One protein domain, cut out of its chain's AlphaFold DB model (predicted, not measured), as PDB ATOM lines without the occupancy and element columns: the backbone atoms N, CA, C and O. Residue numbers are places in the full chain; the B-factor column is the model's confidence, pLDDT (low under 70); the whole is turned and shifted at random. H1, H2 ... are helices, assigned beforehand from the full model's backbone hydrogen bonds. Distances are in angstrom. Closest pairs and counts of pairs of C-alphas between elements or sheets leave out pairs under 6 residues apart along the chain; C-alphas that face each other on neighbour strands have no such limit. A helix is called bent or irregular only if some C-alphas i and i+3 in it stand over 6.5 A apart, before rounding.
ATOM      1  N   VAL A   2      92.340 -15.817 186.896       83.44
ATOM      2  CA  VAL A   2      93.339 -15.524 187.955       83.44
ATOM      3  C   VAL A   2      93.122 -14.163 188.640       83.44
ATOM      4  O   VAL A   2      93.010 -14.110 189.857       83.44
ATOM      5  N   ALA A   3      92.950 -13.078 187.874       83.69
ATOM      6  CA  ALA A   3      92.728 -11.736 188.429       83.69
ATOM      7  C   ALA A   3      91.436 -11.607 189.265       83.69
ATOM      8  O   ALA A   3      91.401 -10.883 190.254       83.69
ATOM      9  N   TYR A   4      90.383 -12.341 188.895       88.25
ATOM     10  CA  TYR A   4      89.119 -12.352 189.635       88.25
ATOM     11  C   TYR A   4      89.264 -13.062 190.990       88.25
ATOM     12  O   TYR A   4      88.777 -12.570 192.007       88.25
ATOM     13  N   ASN A   5      90.001 -14.175 191.023       92.12
ATOM     14  CA  ASN A   5      90.281 -14.907 192.260       92.12
ATOM     15  C   ASN A   5      91.184 -14.106 193.212       92.12
ATOM     16  O   ASN A   5      90.967 -14.124 194.422       92.12
ATOM     17  N   GLU A   6      92.158 -13.364 192.680       89.88
ATOM     18  CA  GLU A   6      92.985 -12.447 193.475       89.88
ATOM     19  C   GLU A   6      92.168 -11.275 194.042       89.88
ATOM     20  O   GLU A   6      92.306 -10.936 195.219       89.88
ATOM     21  N   PHE A   7      91.235 -10.717 193.262       86.69
ATOM     22  CA  PHE A   7      90.300  -9.704 193.760       86.69
ATOM     23  C   PHE A   7      89.425 -10.233 194.906       86.69
ATOM     24  O   PHE A   7      89.252  -9.541 195.910       86.69
ATOM     25  N   LEU A   8      88.900 -11.458 194.796       86.62
ATOM     26  CA  LEU A   8      88.101 -12.076 195.859       86.62
ATOM     27  C   LEU A   8      88.914 -12.283 197.140       86.62
ATOM     28  O   LEU A   8      88.444 -11.908 198.212       86.62
ATOM     29  N   LYS A   9      90.152 -12.785 197.042       87.06
ATOM     30  CA  LYS A   9      91.049 -12.921 198.203       87.06
ATOM     31  C   LYS A   9      91.360 -11.575 198.856       87.06
ATOM     32  O   LYS A   9      91.355 -11.473 200.081       87.06
ATOM     33  N   TRP A  10      91.619 -10.536 198.056       82.94
ATOM     34  CA  TRP A  10      91.827  -9.183 198.572       82.94
ATOM     35  C   TRP A  10      90.575  -8.646 199.269       82.94
ATOM     36  O   TRP A  10      90.678  -8.098 200.366       82.94
ATOM     37  N   LYS A  11      89.397  -8.835 198.663       79.38
ATOM     38  CA  LYS A  11      88.113  -8.400 199.220       79.38
ATOM     39  C   LYS A  11      87.833  -9.095 200.550       79.38
ATOM     40  O   LYS A  11      87.493  -8.406 201.502       79.38
ATOM     41  N   GLU A  12      88.043 -10.407 200.629       81.00
ATOM     42  CA  GLU A  12      87.906 -11.207 201.853       81.00
ATOM     43  C   GLU A  12      88.864 -10.703 202.943       81.00
ATOM     44  O   GLU A  12      88.440 -10.336 204.035       81.00
ATOM     45  N   LYS A  13      90.156 -10.554 202.620       77.19
ATOM     46  CA  LYS A  13      91.177 -10.042 203.552       77.19
ATOM     47  C   LYS A  13      90.875  -8.623 204.048       77.19
ATOM     48  O   LYS A  13      91.180  -8.297 205.196       77.19
ATOM     49  N   LYS A  14      90.308  -7.773 203.188       70.44
ATOM     50  CA  LYS A  14      89.902  -6.404 203.526       70.44
ATOM     51  C   LYS A  14      88.628  -6.381 204.370       70.44
ATOM     52  O   LYS A  14      88.541  -5.571 205.282       70.44
ATOM     53  N   LEU A  15      87.673  -7.275 204.108       64.88
ATOM     54  CA  LEU A  15      86.453  -7.414 204.904       64.88
ATOM     55  C   LEU A  15      86.773  -7.859 206.339       64.88
ATOM     56  O   LEU A  15      86.220  -7.308 207.278       64.88
ATOM     57  N   GLN A  16      87.725  -8.782 206.498       61.69
ATOM     58  CA  GLN A  16      88.179  -9.281 207.804       61.69
ATOM     59  C   GLN A  16      88.977  -8.248 208.627       61.69
ATOM     60  O   GLN A  16      89.185  -8.453 209.815       61.69
ATOM     61  N   ASN A  17      89.441  -7.151 208.014       59.66
ATOM     62  CA  ASN A  17      90.203  -6.085 208.686       59.66
ATOM     63  C   ASN A  17      89.426  -4.772 208.853       59.66
ATOM     64  O   ASN A  17      89.949  -3.830 209.444       59.66
ATOM     65  N   ASN A  18      88.211  -4.677 208.315       61.59
ATOM     66  CA  ASN A  18      87.393  -3.482 208.456       61.59
ATOM     67  C   ASN A  18      86.404  -3.704 209.589       61.59
ATOM     68  O   ASN A  18      85.293  -4.183 209.356       61.59
ATOM     69  N   ASP A  19      86.800  -3.328 210.801       69.81
ATOM     70  CA  ASP A  19      85.810  -3.060 211.834       69.81
ATOM     71  C   ASP A  19      84.790  -2.065 211.270       69.81
ATOM     72  O   ASP A  19      85.138  -1.034 210.683       69.81
ATOM     73  N   PHE A  20      83.517  -2.419 211.384       77.44
ATOM     74  CA  PHE A  20      82.424  -1.553 210.984       77.44
ATOM     75  C   PHE A  20      82.451  -0.300 211.869       77.44
ATOM     76  O   PHE A  20      82.232  -0.392 213.077       77.44
ATOM     77  N   ASP A  21      82.731   0.866 211.276       86.62
ATOM     78  CA  ASP A  21      82.773   2.144 211.996       86.62
ATOM     79  C   ASP A  21      81.339   2.572 212.355       86.62
ATOM     80  O   ASP A  21      80.658   3.286 211.612       86.62
ATOM     81  N   LEU A  22      80.853   2.052 213.487       89.12
ATOM     82  CA  LEU A  22      79.506   2.298 213.997       89.12
ATOM     83  C   LEU A  22      79.274   3.787 214.270       89.12
ATOM     84  O   LEU A  22      78.176   4.281 214.016       89.12
ATOM     85  N   ASP A  23      80.295   4.495 214.753       87.25
ATOM     86  CA  ASP A  23      80.214   5.929 215.012       87.25
ATOM     87  C   ASP A  23      80.012   6.691 213.698       87.25
ATOM     88  O   ASP A  23      79.101   7.516 213.605       87.25
ATOM     89  N   ALA A  24      80.775   6.357 212.650       90.56
ATOM     90  CA  ALA A  24      80.577   6.934 211.321       90.56
ATOM     91  C   ALA A  24      79.175   6.635 210.772       90.56
ATOM     92  O   ALA A  24      78.484   7.548 210.318       90.56
ATOM     93  N   ALA A  25      78.718   5.381 210.858       91.19
ATOM     94  CA  ALA A  25      77.381   4.995 210.410       91.19
ATOM     95  C   ALA A  25      76.283   5.776 211.152       91.19
ATOM     96  O   ALA A  25      75.346   6.280 210.530       91.19
ATOM     97  N   HIS A  26      76.418   5.933 212.469       92.56
ATOM     98  CA  HIS A  26      75.483   6.706 213.277       92.56
ATOM     99  C   HIS A  26      75.480   8.190 212.892       92.56
ATOM    100  O   HIS A  26      74.408   8.765 212.689       92.56
ATOM    101  N   SER A  27      76.655   8.804 212.722       91.81
ATOM    102  CA  SER A  27      76.778  10.189 212.253       91.81
ATOM    103  C   SER A  27      76.166  10.389 210.865       91.81
ATOM    104  O   SER A  27      75.506  11.400 210.626       91.81
ATOM    105  N   PHE A  28      76.322   9.424 209.957       93.94
ATOM    106  CA  PHE A  28      75.701   9.480 208.634       93.94
ATOM    107  C   PHE A  28      74.178   9.436 208.713       93.94
ATOM    108  O   PHE A  28      73.532  10.256 208.063       93.94
ATOM    109  N   CYS A  29      73.609   8.565 209.552       93.88
ATOM    110  CA  CYS A  29      72.168   8.535 209.793       93.88
ATOM    111  C   CYS A  29      71.663   9.866 210.367       93.88
ATOM    112  O   CYS A  29      70.655  10.392 209.899       93.88
ATOM    113  N   GLN A  30      72.370  10.445 211.345       94.56
ATOM    114  CA  GLN A  30      71.998  11.750 211.903       94.56
ATOM    115  C   GLN A  30      72.010  12.843 210.832       94.56
ATOM    116  O   GLN A  30      71.058  13.617 210.733       94.56
ATOM    117  N   TRP A  31      73.051  12.886 209.999       93.88
ATOM    118  CA  TRP A  31      73.127  13.859 208.918       93.88
ATOM    119  C   TRP A  31      71.979  13.685 207.918       93.88
ATOM    120  O   TRP A  31      71.340  14.675 207.563       93.88
ATOM    121  N   GLN A  32      71.657  12.451 207.517       94.81
ATOM    122  CA  GLN A  32      70.522  12.180 206.629       94.81
ATOM    123  C   GLN A  32      69.198  12.663 207.228       94.81
ATOM    124  O   GLN A  32      68.443  13.348 206.541       94.81
ATOM    125  N   CYS A  33      68.948  12.380 208.509       95.31
ATOM    126  CA  CYS A  33      67.753  12.857 209.204       95.31
ATOM    127  C   CYS A  33      67.679  14.391 209.213       95.31
ATOM    128  O   CYS A  33      66.647  14.961 208.863       95.31
ATOM    129  N   CYS A  34      68.769  15.075 209.571       93.88
ATOM    130  CA  CYS A  34      68.810  16.539 209.598       93.88
ATOM    131  C   CYS A  34      68.616  17.150 208.203       93.88
ATOM    132  O   CYS A  34      67.864  18.112 208.055       93.88
ATOM    133  N   LEU A  35      69.259  16.578 207.181       94.06
ATOM    134  CA  LEU A  35      69.116  17.009 205.792       94.06
ATOM    135  C   LEU A  35      67.659  16.881 205.333       94.06
ATOM    136  O   LEU A  35      67.091  17.842 204.823       94.06
ATOM    137  N   GLN A  36      67.040  15.725 205.574       95.38
ATOM    138  CA  GLN A  36      65.647  15.469 205.211       95.38
ATOM    139  C   GLN A  36      64.685  16.436 205.913       95.38
ATOM    140  O   GLN A  36      63.820  17.024 205.265       95.38
ATOM    141  N   MET A  37      64.862  16.662 207.217       96.50
ATOM    142  CA  MET A  37      64.035  17.613 207.963       96.50
ATOM    143  C   MET A  37      64.217  19.055 207.477       96.50
ATOM    144  O   MET A  37      63.239  19.797 207.405       96.50
ATOM    145  N   GLY A  38      65.439  19.447 207.105       94.69
ATOM    146  CA  GLY A  38      65.715  20.758 206.515       94.69
ATOM    147  C   GLY A  38      65.009  20.964 205.174       94.69
ATOM    148  O   GLY A  38      64.444  22.031 204.940       94.69
ATOM    149  N   LEU A  39      64.972  19.935 204.322       95.25
ATOM    150  CA  LEU A  39      64.243  19.973 203.048       95.25
ATOM    151  C   LEU A  39      62.737  20.123 203.268       95.25
ATOM    152  O   LEU A  39      62.115  20.991 202.657       95.25
ATOM    153  N   TYR A  40      62.158  19.342 204.182       95.94
ATOM    154  CA  TYR A  40      60.736  19.458 204.514       95.94
ATOM    155  C   TYR A  40      60.384  20.820 205.098       95.94
ATOM    156  O   TYR A  40      59.356  21.387 204.741       95.94
ATOM    157  N   LEU A  41      61.245  21.378 205.951       96.94
ATOM    158  CA  LEU A  41      61.053  22.727 206.466       96.94
ATOM    159  C   LEU A  41      61.103  23.767 205.339       96.94
ATOM    160  O   LEU A  41      60.240  24.639 205.282       96.94
ATOM    161  N   ASN A  42      62.068  23.659 204.422       96.19
ATOM    162  CA  ASN A  42      62.161  24.549 203.265       96.19
ATOM    163  C   ASN A  42      60.885  24.486 202.409       96.19
ATOM    164  O   ASN A  42      60.334  25.520 202.047       96.19
ATOM    165  N   GLN A  43      60.373  23.284 202.139       95.69
ATOM    166  CA  GLN A  43      59.129  23.089 201.387       95.69
ATOM    167  C   GLN A  43      57.912  23.659 202.126       95.69
ATOM    168  O   GLN A  43      57.103  24.360 201.521       95.69
ATOM    169  N   LEU A  44      57.810  23.422 203.437       97.44
ATOM    170  CA  LEU A  44      56.722  23.936 204.272       97.44
ATOM    171  C   LEU A  44      56.664  25.471 204.277       97.44
ATOM    172  O   LEU A  44      55.582  26.044 204.328       97.44
ATOM    173  N   LEU A  45      57.820  26.131 204.195       97.56
ATOM    174  CA  LEU A  45      57.938  27.590 204.142       97.56
ATOM    175  C   LEU A  45      57.734  28.176 202.732       97.56
ATOM    176  O   LEU A  45      57.975  29.364 202.531       97.56
ATOM    177  N   GLY A  46      57.316  27.371 201.751       95.06
ATOM    178  CA  GLY A  46      57.117  27.832 200.375       95.06
ATOM    179  C   GLY A  46      58.411  27.947 199.569       95.06
ATOM    180  O   GLY A  46      58.507  28.774 198.667       95.06
ATOM    181  N   THR A  47      59.414  27.120 199.872       94.62
ATOM    182  CA  THR A  47      60.703  27.035 199.156       94.62
ATOM    183  C   THR A  47      61.497  28.351 199.091       94.62
ATOM    184  O   THR A  47      61.912  28.766 198.009       94.62
ATOM    185  N   PRO A  48      61.757  29.026 200.233       96.06
ATOM    186  CA  PRO A  48      62.544  30.261 200.251       96.06
ATOM    187  C   PRO A  48      64.006  30.054 199.823       96.06
ATOM    188  O   PRO A  48      64.662  31.003 199.399       96.06
ATOM    189  N   LEU A  49      64.528  28.828 199.934       92.94
ATOM    190  CA  LEU A  49      65.850  28.444 199.447       92.94
ATOM    191  C   LEU A  49      65.723  27.511 198.242       92.94
ATOM    192  O   LEU A  49      64.851  26.639 198.204       92.94
ATOM    193  N   SER A  50      66.643  27.649 197.286       93.25
ATOM    194  CA  SER A  50      66.754  26.717 196.164       93.25
ATOM    195  C   SER A  50      67.074  25.308 196.663       93.25
ATOM    196  O   SER A  50      67.988  25.121 197.469       93.25
ATOM    197  N   GLU A  51      66.334  24.317 196.170       90.69
ATOM    198  CA  GLU A  51      66.546  22.925 196.556       90.69
ATOM    199  C   GLU A  51      67.899  22.420 196.016       90.69
ATOM    200  O   GLU A  51      68.202  22.609 194.833       90.69
ATOM    201  N   PRO A  52      68.755  21.823 196.865       90.75
ATOM    202  CA  PRO A  52      70.057  21.339 196.429       90.75
ATOM    203  C   PRO A  52      69.932  20.048 195.613       90.75
ATOM    204  O   PRO A  52      69.066  19.212 195.856       90.75
ATOM    205  N   ASP A  53      70.882  19.823 194.705       92.81
ATOM    206  CA  ASP A  53      71.050  18.519 194.061       92.81
ATOM    207  C   ASP A  53      71.582  17.496 195.076       92.81
ATOM    208  O   ASP A  53      72.776  17.467 195.400       92.81
ATOM    209  N   LEU A  54      70.685  16.644 195.576       90.88
ATOM    210  CA  LEU A  54      70.998  15.641 196.594       90.88
ATOM    211  C   LEU A  54      72.027  14.616 196.123       90.88
ATOM    212  O   LEU A  54      72.821  14.155 196.939       90.88
ATOM    213  N   SER A  55      72.070  14.296 194.827       90.75
ATOM    214  CA  SER A  55      73.048  13.341 194.293       90.75
ATOM    215  C   SER A  55      74.475  13.875 194.423       90.75
ATOM    216  O   SER A  55      75.414  13.131 194.718       90.75
ATOM    217  N   ARG A  56      74.637  15.195 194.282       91.19
ATOM    218  CA  ARG A  56      75.917  15.886 194.458       91.19
ATOM    219  C   ARG A  56      76.219  16.192 195.918       91.19
ATOM    220  O   ARG A  56      77.386  16.176 196.298       91.19
ATOM    221  N   LEU A  57      75.194  16.482 196.718       89.88
ATOM    222  CA  LEU A  57      75.345  16.852 198.125       89.88
ATOM    223  C   LEU A  57      75.631  15.641 199.022       89.88
ATOM    224  O   LEU A  57      76.453  15.730 199.933       89.88
ATOM    225  N   TYR A  58      74.964  14.515 198.768       92.94
ATOM    226  CA  TYR A  58      75.040  13.322 199.601       92.94
ATOM    227  C   TYR A  58      75.136  12.059 198.738       92.94
ATOM    228  O   TYR A  58      74.152  11.550 198.209       92.94
ATOM    229  N   THR A  59      76.343  11.503 198.649       92.38
ATOM    230  CA  THR A  59      76.596  10.175 198.074       92.38
ATOM    231  C   THR A  59      77.517   9.397 199.006       92.38
ATOM    232  O   THR A  59      78.473   9.962 199.533       92.38
TER     233      THR A  59
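What this domain is: This is residues 2 to 59 of the 153 residues of an uncharacterized protein of Ficedula albicollis (UniProt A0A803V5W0). Two helices, H1 and the longer H2, make the two arms of a wide, open V, joined at its corner by residues 16 to 21; after H2 the backbone turns and folds back along H2 as a tail that holds the four-residue helix H3. The arm of H1 sticks out, and residues 2 to 27 stand free, so that only the far part of H2 and the tail make a small body. The printed part has 58 residues with three named helices, H1, H2 and H3 in that order, and no named strand; the class is all helix. The whole is extended, with a radius of gyration of the C-alphas of 19.0 A, and the C-alphas span 57 by 25 by 10 A.

How they stand to each other: Begin at H1, residues 2 to 15, which touches no helix. Residues 16 to 21 are a short link to H2, residues 22 to 44, and the two helices are apart, with no C-alpha of the one within 8 A of the other. Of the stretch that stands free, residues 2 to 27, residues 2 to 15 belong to H1 and 22 to 27 belong to H2. Residues 45 to 53 are a short link to H3, residues 54 to 57. H2 and H3 are apart, and so are H1 and H3. In the backbone of H1 and H2, every O i to N i+4 pair is within hydrogen-bond range. H3 is too short for such a pair; its one O i to N i+3 pair is within range.

Where its parts are: Find C-alpha 2 at (93.339, -15.524, 187.955); from there H1 runs to C-alpha 15, 20.0 A away. Next find C-alpha 22 at (79.506, 2.298, 213.997), where H2 begins; it runs 32.9 A to C-alpha 44 at (56.722, 23.936, 204.272). H2, with 23 residues, is the longest helix. H3 ends at C-alpha 57, at (75.345, 16.852, 198.125), and residues 58 and 59 follow. No helix is bent.

The domain as a whole: The two C-alphas farthest apart are those of Val 2 and Leu 45, 58.1 A. The C-alphas of Val 2 and Thr 59, first and last of the printed part, are 32.3 A apart. Without the stretch that stands free, the body has 32 residues and spans 27 by 18 by 7 A. The printed part has no cut, and no link is long. The mean pLDDT of the printed part is 88.3; look at residues 15 to 19, of which 15 belongs to H1, for the five that are under 70.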